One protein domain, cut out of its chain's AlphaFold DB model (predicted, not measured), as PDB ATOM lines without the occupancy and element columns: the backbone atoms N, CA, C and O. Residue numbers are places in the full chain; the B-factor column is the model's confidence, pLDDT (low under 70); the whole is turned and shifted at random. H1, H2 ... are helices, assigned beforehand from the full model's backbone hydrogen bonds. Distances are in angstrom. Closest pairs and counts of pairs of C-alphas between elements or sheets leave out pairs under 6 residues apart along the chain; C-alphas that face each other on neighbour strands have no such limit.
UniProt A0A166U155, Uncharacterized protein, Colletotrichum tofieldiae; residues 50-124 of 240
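AT A GLANCE: This is residues 50 to 124 of the 240 residues of an uncharacterized protein of Colletotrichum tofieldiae (UniProt A0A166U155). A 13-residue helix, H3, stands in the middle of a flat, loosely joined set of helices: H1 reaches away at one end of the long axis and joins H3 through the short H2, while the short H4 and H5 lie near H3 at the other end. A long loop, residues 66 to 87, swings out from H2 and folds back to the beginning of H3, and the last helix, H6, lies off by itself and touches no helix. The printed part has 75 residues, with six named helices in the order H1 to H6 and no named strand; the class is all helix. By its radius of gyration of the C-alphas, 12.8 A, the whole is compact, and its C-alphas span 39 by 28 by 15 A.

IN THESE COORDINATES: H1, residues 50 to 59, begins at C-alpha 50 (47.918, -30.454, -10.179) and is 14.1 A long from first to last C-alpha. H2 is residues 62 to 65. After the long loop comes H3, residues 88 to 100, which begins at C-alpha 88 (48.557, -27.075, -32.263) and is 18.1 A long. H4 is residues 103 to 106 and H5 residues 109 to 113. H6, residues 119 to 124, is 8.7 A long and ends at C-alpha 124 (53.254, -39.351, -23.948).

HOW THE PARTS SIT: H1 and H2 only just touch, and only at the corner by their link, with 3 pairs of C-alphas within 8 A; the closest C-alphas are those of Tyr 57 and Trp 63, 5.0 A apart. H2 touches H3, which meets it with residues 88 to 92 alone; the closest C-alphas, of Ala 65 and Arg 89, are 4.1 A apart. H3 and H4 are close but not clearly touching, with Ser 97 and Cys 103 closest, their C-alphas 6.3 A apart. H3 and H5 are also close but not clearly touching, with the C-alphas of Ala 94 and His 111 closest at 7.4 A. H6 is apart from H3 and from H5. In H1, H3 and H6 every O i to N i+4 pair is within hydrogen-bond range; H5 has 0 of 1 such pairs but 2 of 2 O i to N i+3 pairs within range, and H2 and H4 are too short for an O i to N i+4 pair.

THE WHOLE: The two C-alphas farthest apart, those of Met 50 and Gly 108, are 39.8 A from each other. The printed part has no cut. The link from H2 to H3, 22 residues, is long; the other links are tight. The mean pLDDT of the printed part is 79.1, and residues 50 to 51 and 102 to 115 are under 70.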
ATOM      1  N   MET A  50      48.651 -31.096  -9.083       69.69
ATOM      2  CA  MET A  50      47.918 -30.454 -10.179       69.69
ATOM      3  C   MET A  50      48.820 -29.573 -11.046       69.69
ATOM      4  O   MET A  50      48.696 -29.602 -12.268       69.69
ATOM      5  N   ALA A  51      49.741 -28.821 -10.435       68.38
ATOM      6  CA  ALA A  51      50.684 -27.985 -11.173       68.38
ATOM      7  C   ALA A  51      51.668 -28.839 -11.985       68.38
ATOM      8  O   ALA A  51      51.910 -28.545 -13.151       68.38
ATOM      9  N   MET A  52      52.172 -29.935 -11.404       72.94
ATOM     10  CA  MET A  52      53.030 -30.888 -12.119       72.94
ATOM     11  C   MET A  52      52.297 -31.544 -13.295       72.94
ATOM     12  O   MET A  52      52.855 -31.680 -14.383       72.94
ATOM     13  N   LEU A  53      51.030 -31.922 -13.099       75.50
ATOM     14  CA  LEU A  53      50.220 -32.523 -14.155       75.50
ATOM     15  C   LEU A  53      49.937 -31.530 -15.292       75.50
ATOM     16  O   LEU A  53      50.052 -31.893 -16.459       75.50
ATOM     17  N   LEU A  54      49.608 -30.276 -14.964       76.31
ATOM     18  CA  LEU A  54      49.424 -29.220 -15.960       76.31
ATOM     19  C   LEU A  54      50.717 -28.957 -16.740       76.31
ATOM     20  O   LEU A  54      50.674 -28.936 -17.967       76.31
ATOM     21  N   ALA A  55      51.855 -28.835 -16.049       76.38
ATOM     22  CA  ALA A  55      53.159 -28.665 -16.686       76.38
ATOM     23  C   ALA A  55      53.468 -29.827 -17.641       76.38
ATOM     24  O   ALA A  55      53.844 -29.596 -18.782       76.38
ATOM     25  N   THR A  56      53.180 -31.069 -17.237       80.94
ATOM     26  CA  THR A  56      53.333 -32.248 -18.106       80.94
ATOM     27  C   THR A  56      52.474 -32.143 -19.374       80.94
ATOM     28  O   THR A  56      52.919 -32.494 -20.471       80.94
ATOM     29  N   TYR A  57      51.235 -31.652 -19.273       84.75
ATOM     30  CA  TYR A  57      50.379 -31.458 -20.450       84.75
ATOM     31  C   TYR A  57      50.840 -30.317 -21.356       84.75
ATOM     32  O   TYR A  57      50.681 -30.422 -22.572       84.75
ATOM     33  N   GLN A  58      51.413 -29.259 -20.789       84.19
ATOM     34  CA  GLN A  58      51.995 -28.155 -21.550       84.19
ATOM     35  C   GLN A  58      53.274 -28.600 -22.265       84.19
ATOM     36  O   GLN A  58      53.382 -28.441 -23.474       84.19
ATOM     37  N   GLU A  59      54.196 -29.250 -21.553       83.38
ATOM     38  CA  GLU A  59      55.453 -29.763 -22.111       83.38
ATOM     39  C   GLU A  59      55.229 -30.814 -23.201       83.38
ATOM     40  O   GLU A  59      55.939 -30.833 -24.204       83.38
ATOM     41  N   SER A  60      54.230 -31.685 -23.032       82.50
ATOM     42  CA  SER A  60      53.874 -32.661 -24.066       82.50
ATOM     43  C   SER A  60      53.157 -32.040 -25.265       82.50
ATOM     44  O   SER A  60      53.045 -32.706 -26.286       82.50
ATOM     45  N   GLY A  61      52.649 -30.807 -25.167       86.94
ATOM     46  CA  GLY A  61      51.824 -30.166 -26.196       86.94
ATOM     47  C   GLY A  61      50.366 -30.647 -26.235       86.94
ATOM     48  O   GLY A  61      49.574 -30.148 -27.037       86.94
ATOM     49  N   LEU A  62      49.970 -31.582 -25.358       89.25
ATOM     50  CA  LEU A  62      48.583 -32.056 -25.272       89.25
ATOM     51  C   LEU A  62      47.627 -30.934 -24.862       89.25
ATOM     52  O   LEU A  62      46.476 -30.912 -25.300       89.25
ATOM     53  N   TRP A  63      48.098 -30.030 -24.000       89.00
ATOM     54  CA  TRP A  63      47.312 -28.913 -23.490       89.00
ATOM     55  C   TRP A  63      46.830 -28.004 -24.620       89.00
ATOM     56  O   TRP A  63      45.623 -27.795 -24.761       89.00
ATOM     57  N   ASP A  64      47.754 -27.549 -25.468       90.75
ATOM     58  CA  ASP A  64      47.469 -26.649 -26.589       90.75
ATOM     59  C   ASP A  64      46.666 -27.353 -27.687       90.75
ATOM     60  O   ASP A  64      45.729 -26.789 -28.250       90.75
ATOM     61  N   ALA A  65      46.965 -28.630 -27.948       91.69
ATOM     62  CA  ALA A  65      46.182 -29.450 -28.871       91.69
ATOM     63  C   ALA A  65      44.732 -29.674 -28.400       91.69
ATOM     64  O   ALA A  65      43.861 -29.962 -29.221       91.69
ATOM     65  N   SER A  66      44.471 -29.536 -27.098       93.50
ATOM     66  CA  SER A  66      43.156 -29.717 -26.470       93.50
ATOM     67  C   SER A  66      42.406 -28.397 -26.253       93.50
ATOM     68  O   SER A  66      41.492 -28.344 -25.430       93.50
ATOM     69  N   ASP A  67      42.770 -27.325 -26.964       92.81
ATOM     70  CA  ASP A  67      42.031 -26.064 -26.899       92.81
ATOM     71  C   ASP A  67      40.615 -26.205 -27.482       92.81
ATOM     72  O   ASP A  67      40.473 -26.545 -28.665       92.81
ATOM     73  N   PRO A  68      39.550 -25.932 -26.694       92.25
ATOM     74  CA  PRO A  68      38.176 -26.056 -27.167       92.25
ATOM     75  C   PRO A  68      37.877 -25.228 -28.421       92.25
ATOM     76  O   PRO A  68      37.112 -25.682 -29.273       92.25
ATOM     77  N   LYS A  69      38.510 -24.059 -28.582       91.12
ATOM     78  CA  LYS A  69      38.306 -23.174 -29.741       91.12
ATOM     79  C   LYS A  69      38.844 -23.793 -31.023       91.12
ATOM     80  O   LYS A  69      38.284 -23.605 -32.098       91.12
ATOM     81  N   HIS A  70      39.901 -24.587 -30.903       93.00
ATOM     82  CA  HIS A  70      40.527 -25.276 -32.025       93.00
ATOM     83  C   HIS A  70      39.928 -26.663 -32.282       93.00
ATOM     84  O   HIS A  70      40.373 -27.350 -33.198       93.00
ATOM     85  N   ARG A  71      38.900 -27.095 -31.535       88.62
ATOM     86  CA  ARG A  71      38.323 -28.451 -31.640       88.62
ATOM     87  C   ARG A  71      37.840 -28.807 -33.047       88.62
ATOM     88  O   ARG A  71      37.951 -29.964 -33.442       88.62
ATOM     89  N   ALA A  72      37.308 -27.826 -33.774       88.75
ATOM     90  CA  ALA A  72      36.832 -27.983 -35.146       88.75
ATOM     91  C   ALA A  72      37.936 -27.796 -36.205       88.75
ATOM     92  O   ALA A  72      37.646 -27.818 -37.396       88.75
ATOM     93  N   CYS A  73      39.194 -27.582 -35.803       89.94
ATOM     94  CA  CYS A  73      40.308 -27.538 -36.742       89.94
ATOM     95  C   CYS A  73      40.685 -28.959 -37.180       89.94
ATOM     96  O   CYS A  73      40.845 -29.859 -36.350       89.94
ATOM     97  N   TYR A  74      40.890 -29.127 -38.482       85.00
ATOM     98  CA  TYR A  74      41.283 -30.382 -39.115       85.00
ATOM     99  C   TYR A  74      42.459 -30.132 -40.056       85.00
ATOM    100  O   TYR A  74      42.614 -29.037 -40.590       85.00
ATOM    101  N   PHE A  75      43.299 -31.145 -40.246       77.62
ATOM    102  CA  PHE A  75      44.408 -31.056 -41.191       77.62
ATOM    103  C   PHE A  75      43.889 -30.930 -42.633       77.62
ATOM    104  O   PHE A  75      42.838 -31.476 -42.970       77.62
ATOM    105  N   GLY A  76      44.611 -30.184 -43.477       74.56
ATOM    106  CA  GLY A  76      44.166 -29.846 -44.835       74.56
ATOM    107  C   GLY A  76      43.211 -28.652 -44.921       74.56
ATOM    108  O   GLY A  76      42.721 -28.351 -46.007       74.56
ATOM    109  N   GLN A  77      42.939 -27.976 -43.804       81.62
ATOM    110  CA  GLN A  77      42.206 -26.712 -43.748       81.62
ATOM    111  C   GLN A  77      43.001 -25.709 -42.901       81.62
ATOM    112  O   GLN A  77      43.640 -26.122 -41.932       81.62
ATOM    113  N   PRO A  78      42.949 -24.399 -43.210       86.00
ATOM    114  CA  PRO A  78      43.483 -23.383 -42.315       86.00
ATOM    115  C   PRO A  78      42.819 -23.454 -40.937       86.00
ATOM    116  O   PRO A  78      41.657 -23.847 -40.792       86.00
ATOM    117  N   CYS A  79      43.551 -23.037 -39.913       90.19
ATOM    118  CA  CYS A  79      43.033 -22.900 -38.568       90.19
ATOM    119  C   CYS A  79      41.813 -21.973 -38.563       90.19
ATOM    120  O   CYS A  79      41.902 -20.812 -38.949       90.19
ATOM    121  N   LEU A  80      40.686 -22.464 -38.047       88.50
ATOM    122  CA  LEU A  80      39.442 -21.691 -37.968       88.50
ATOM    123  C   LEU A  80      39.508 -20.519 -36.978       88.50
ATOM    124  O   LEU A  80      38.650 -19.643 -37.015       88.50
ATOM    125  N   VAL A  81      40.499 -20.517 -36.083       90.81
ATOM    126  CA  VAL A  81      40.664 -19.485 -35.052       90.81
ATOM    127  C   VAL A  81      41.632 -18.397 -35.509       90.81
ATOM    128  O   VAL A  81      41.321 -17.219 -35.372       90.81
ATOM    129  N   THR A  82      42.799 -18.774 -36.040       90.12
ATOM    130  CA  THR A  82      43.854 -17.810 -36.403       90.12
ATOM    131  C   THR A  82      43.942 -17.535 -37.902       90.12
ATOM    132  O   THR A  82      44.536 -16.540 -38.301       90.12
ATOM    133  N   GLY A  83      43.366 -18.392 -38.747       85.94
ATOM    134  CA  GLY A  83      43.553 -18.354 -40.200       85.94
ATOM    135  C   GLY A  83      44.905 -18.904 -40.670       85.94
ATOM    136  O   GLY A  83      45.105 -19.073 -41.872       85.94
ATOM    137  N   ASP A  84      45.820 -19.227 -39.749       85.50
ATOM    138  CA  ASP A  84      47.117 -19.811 -40.085       85.50
ATOM    139  C   ASP A  84      46.957 -21.221 -40.640       85.50
ATOM    140  O   ASP A  84      46.037 -21.948 -40.276       85.50
ATOM    141  N   LYS A  85      47.903 -21.662 -41.472       80.38
ATOM    142  CA  LYS A  85      47.867 -23.022 -42.033       80.38
ATOM    143  C   LYS A  85      47.856 -24.111 -40.956       80.38
ATOM    144  O   LYS A  85      47.188 -25.123 -41.122       80.38
ATOM    145  N   LEU A  86      48.576 -23.906 -39.852       83.19
ATOM    146  CA  LEU A  86      48.766 -24.914 -38.813       83.19
ATOM    147  C   LEU A  86      48.546 -24.309 -37.428       83.19
ATOM    148  O   LEU A  86      49.162 -23.312 -37.069       83.19
ATOM    149  N   CYS A  87      47.714 -24.971 -36.626       90.75
ATOM    150  CA  CYS A  87      47.620 -24.748 -35.184       90.75
ATOM    151  C   CYS A  87      48.003 -26.028 -34.428       90.75
ATOM    152  O   CYS A  87      48.090 -27.102 -35.029       90.75
ATOM    153  N   ALA A  88      48.175 -25.937 -33.106       90.94
ATOM    154  CA  ALA A  88      48.557 -27.075 -32.263       90.94
ATOM    155  C   ALA A  88      47.647 -28.304 -32.461       90.94
ATOM    156  O   ALA A  88      48.136 -29.431 -32.542       90.94
ATOM    157  N   ARG A  89      46.331 -28.101 -32.631       91.25
ATOM    158  CA  ARG A  89      45.382 -29.192 -32.914       91.25
ATOM    159  C   ARG A  89      45.638 -29.865 -34.263       91.25
ATOM    160  O   ARG A  89      45.636 -31.092 -34.334       91.25
ATOM    161  N   ILE A  90      45.848 -29.080 -35.320       88.50
ATOM    162  CA  ILE A  90      46.124 -29.610 -36.665       88.50
ATOM    163  C   ILE A  90      47.427 -30.409 -36.650       88.50
ATOM    164  O   ILE A  90      47.469 -31.530 -37.152       88.50
ATOM    165  N   LEU A  91      48.459 -29.866 -36.001       87.75
ATOM    166  CA  LEU A  91      49.753 -30.522 -35.854       87.75
ATOM    167  C   LEU A  91      49.638 -31.858 -35.116       87.75
ATOM    168  O   LEU A  91      50.184 -32.869 -35.555       87.75
ATOM    169  N   TYR A  92      48.893 -31.867 -34.011       89.25
ATOM    170  CA  TYR A  92      48.612 -33.074 -33.246       89.25
ATOM    171  C   TYR A  92      47.901 -34.133 -34.100       89.25
ATOM    172  O   TYR A  92      48.317 -35.289 -34.113       89.25
ATOM    173  N   LEU A  93      46.867 -33.745 -34.856       87.12
ATOM    174  CA  LEU A  93      46.132 -34.660 -35.736       87.12
ATOM    175  C   LEU A  93      47.008 -35.226 -36.860       87.12
ATOM    176  O   LEU A  93      46.894 -36.408 -37.181       87.12
ATOM    177  N   ALA A  94      47.890 -34.408 -37.438       83.50
ATOM    178  CA  ALA A  94      48.840 -34.855 -38.451       83.50
ATOM    179  C   ALA A  94      49.807 -35.906 -37.877       83.50
ATOM    180  O   ALA A  94      49.941 -36.990 -38.445       83.50
ATOM    181  N   LYS A  95      50.400 -35.643 -36.704       85.25
ATOM    182  CA  LYS A  95      51.282 -36.595 -36.005       85.25
ATOM    183  C   LYS A  95      50.557 -37.878 -35.595       85.25
ATOM    184  O   LYS A  95      51.098 -38.966 -35.771       85.25
ATOM    185  N   HIS A  96      49.322 -37.770 -35.105       86.12
ATOM    186  CA  HIS A  96      48.498 -38.929 -34.765       86.12
ATOM    187  C   HIS A  96      48.242 -39.807 -35.998       86.12
ATOM    188  O   HIS A  96      48.468 -41.017 -35.961       86.12
ATOM    189  N   SER A  97      47.809 -39.203 -37.109       81.94
ATOM    190  CA  SER A  97      47.616 -39.904 -38.384       81.94
ATOM    191  C   SER A  97      48.915 -40.499 -38.918       81.94
ATOM    192  O   SER A  97      48.870 -41.554 -39.541       81.94
ATOM    193  N   HIS A  98      50.061 -39.874 -38.641       81.12
ATOM    194  CA  HIS A  98      51.360 -40.419 -39.010       81.12
ATOM    195  C   HIS A  98      51.717 -41.693 -38.242       81.12
ATOM    196  O   HIS A  98      52.238 -42.645 -38.819       81.12
ATOM    197  N   VAL A  99      51.420 -41.724 -36.943       81.31
ATOM    198  CA  VAL A  99      51.772 -42.852 -36.067       81.31
ATOM    199  C   VAL A  99      50.811 -44.023 -36.237       81.31
ATOM    200  O   VAL A  99      51.244 -45.174 -36.259       81.31
ATOM    201  N   TYR A 100      49.511 -43.742 -36.326       79.50
ATOM    202  CA  TYR A 100      48.465 -44.768 -36.252       79.50
ATOM    203  C   TYR A 100      47.681 -44.964 -37.552       79.50
ATOM    204  O   TYR A 100      46.858 -45.875 -37.628       79.50
ATOM    205  N   GLY A 101      47.898 -44.122 -38.565       70.94
ATOM    206  CA  GLY A 101      47.209 -44.177 -39.852       70.94
ATOM    207  C   GLY A 101      48.163 -44.373 -41.030       70.94
ATOM    208  O   GLY A 101      49.379 -44.226 -40.924       70.94
ATOM    209  N   SER A 102      47.598 -44.685 -42.200       63.53
ATOM    210  CA  SER A 102      48.356 -44.600 -43.448       63.53
ATOM    211  C   SER A 102      48.394 -43.145 -43.898       63.53
ATOM    212  O   SER A 102      47.422 -42.626 -44.448       63.53
ATOM    213  N   CYS A 103      49.538 -42.495 -43.694       61.53
ATOM    214  CA  CYS A 103      49.855 -41.148 -44.186       61.53
ATOM    215  C   CYS A 103      49.518 -40.941 -45.671       61.53
ATOM    216  O   CYS A 103      49.271 -39.825 -46.120       61.53
ATOM    217  N   SER A 104      49.518 -42.037 -46.438       55.84
ATOM    218  CA  SER A 104      49.277 -42.067 -47.879       55.84
ATOM    219  C   SER A 104      47.882 -41.606 -48.293       55.84
ATOM    220  O   SER A 104      47.714 -41.184 -49.429       55.84
ATOM    221  N   ALA A 105      46.882 -41.675 -47.407       55.78
ATOM    222  CA  ALA A 105      45.554 -41.128 -47.692       55.78
ATOM    223  C   ALA A 105      45.559 -39.587 -47.747       55.78
ATOM    224  O   ALA A 105      44.585 -38.982 -48.188       55.78
ATOM    225  N   PHE A 106      46.657 -38.959 -47.311       56.03
ATOM    226  CA  PHE A 106      46.762 -37.525 -47.063       56.03
ATOM    227  C   PHE A 106      48.077 -36.938 -47.597       56.03
ATOM    228  O   PHE A 106      48.580 -35.956 -47.056       56.03
ATOM    229  N   SER A 107      48.624 -37.526 -48.669       47.81
ATOM    230  CA  SER A 107      49.860 -37.140 -49.375       47.81
ATOM    231  C   SER A 107      49.784 -35.785 -50.109       47.81
ATOM    232  O   SER A 107      50.294 -35.627 -51.216       47.81
ATOM    233  N   GLY A 108      49.131 -34.794 -49.500       55.06
ATOM    234  CA  GLY A 108      49.228 -33.392 -49.889       55.06
ATOM    235  C   GLY A 108      50.453 -32.713 -49.265       55.06
ATOM    236  O   GLY A 108      51.134 -33.278 -48.408       55.06
ATOM    237  N   SER A 109      50.696 -31.462 -49.656       54.53
ATOM    238  CA  SER A 109      51.794 -30.613 -49.155       54.53
ATOM    239  C   SER A 109      51.781 -30.396 -47.636       54.53
ATOM    240  O   SER A 109      52.791 -30.027 -47.055       54.53
ATOM    241  N   GLU A 110      50.662 -30.669 -46.968       53.97
ATOM    242  CA  GLU A 110      50.506 -30.586 -45.513       53.97
ATOM    243  C   GLU A 110      51.374 -31.618 -44.759       53.97
ATOM    244  O   GLU A 110      51.781 -31.379 -43.622       53.97
ATOM    245  N   HIS A 111      51.719 -32.747 -45.395       57.09
ATOM    246  CA  HIS A 111      52.562 -33.787 -44.794       57.09
ATOM    247  C   HIS A 111      54.043 -33.371 -44.687       57.09
ATOM    248  O   HIS A 111      54.768 -33.897 -43.842       57.09
ATOM    249  N   GLU A 112      54.492 -32.396 -45.487       55.19
ATOM    250  CA  GLU A 112      55.826 -31.784 -45.343       55.19
ATOM    251  C   GLU A 112      55.961 -30.992 -44.036       55.19
ATOM    252  O   GLU A 112      57.072 -30.764 -43.562       55.19
ATOM    253  N   TYR A 113      54.838 -30.623 -43.414       55.47
ATOM    254  CA  TYR A 113      54.812 -29.876 -42.162       55.47
ATOM    255  C   TYR A 113      54.515 -30.742 -40.939       55.47
ATOM    256  O   TYR A 113      54.245 -30.189 -39.875       55.47
ATOM    257  N   CYS A 114      54.557 -32.076 -41.041       62.97
ATOM    258  CA  CYS A 114      54.582 -32.919 -39.848       62.97
ATOM    259  C   CYS A 114      56.021 -32.937 -39.304       62.97
ATOM    260  O   CYS A 114      56.864 -33.649 -39.853       62.97
ATOM    261  N   PRO A 115      56.350 -32.169 -38.247       68.50
ATOM    262  CA  PRO A 115      57.689 -32.180 -37.697       68.50
ATOM    263  C   PRO A 115      57.966 -33.560 -37.092       68.50
ATOM    264  O   PRO A 115      57.028 -34.273 -36.705       68.50
ATOM    265  N   PRO A 116      59.249 -33.937 -36.983       77.44
ATOM    266  CA  PRO A 116      59.626 -35.196 -36.370       77.44
ATOM    267  C   PRO A 116      59.031 -35.296 -34.965       77.44
ATOM    268  O   PRO A 116      59.046 -34.342 -34.184       77.44
ATOM    269  N   ILE A 117      58.486 -36.469 -34.660       81.12
ATOM    270  CA  ILE A 117      57.923 -36.769 -33.347       81.12
ATOM    271  C   ILE A 117      59.086 -36.961 -32.380       81.12
ATOM    272  O   ILE A 117      59.898 -37.871 -32.562       81.12
ATOM    273  N   SER A 118      59.168 -36.105 -31.364       82.38
ATOM    274  CA  SER A 118      60.208 -36.218 -30.339       82.38
ATOM    275  C   SER A 118      60.026 -37.476 -29.483       82.38
ATOM    276  O   SER A 118      58.932 -38.038 -29.389       82.38
ATOM    277  N   ASP A 119      61.077 -37.903 -28.781       78.50
ATOM    278  CA  ASP A 119      60.983 -39.038 -27.851       78.50
ATOM    279  C   ASP A 119      60.006 -38.789 -26.695       78.50
ATOM    280  O   ASP A 119      59.467 -39.739 -26.120       78.50
ATOM    281  N   LEU A 120      59.791 -37.525 -26.317       79.81
ATOM    282  CA  LEU A 120      58.789 -37.160 -25.320       79.81
ATOM    283  C   LEU A 120      57.383 -37.372 -25.888       79.81
ATOM    284  O   LEU A 120      56.582 -38.087 -25.290       79.81
ATOM    285  N   GLU A 121      57.109 -36.833 -27.075       82.25
ATOM    286  CA  GLU A 121      55.823 -37.004 -27.756       82.25
ATOM    287  C   GLU A 121      55.533 -38.477 -28.055       82.25
ATOM    288  O   GLU A 121      54.422 -38.940 -27.827       82.25
ATOM    289  N   ARG A 122      56.528 -39.261 -28.477       81.25
ATOM    290  CA  ARG A 122      56.366 -40.704 -28.696       81.25
ATOM    291  C   ARG A 122      55.977 -41.450 -27.417       81.25
ATOM    292  O   ARG A 122      55.228 -42.417 -27.476       81.25
ATOM    293  N   ARG A 123      56.476 -41.025 -26.254       78.19
ATOM    294  CA  ARG A 123      56.139 -41.652 -24.966       78.19
ATOM    295  C   ARG A 123      54.773 -41.222 -24.436       78.19
ATOM    296  O   ARG A 123      54.064 -42.045 -23.867       78.19
ATOM    297  N   TRP A 124      54.413 -39.953 -24.617       79.19
ATOM    298  CA  TRP A 124      53.254 -39.351 -23.948       79.19
ATOM    299  C   TRP A 124      52.029 -39.145 -24.830       79.19
ATOM    300  O   TRP A 124      50.911 -39.249 -24.328       79.19
TER     301      TRP A 124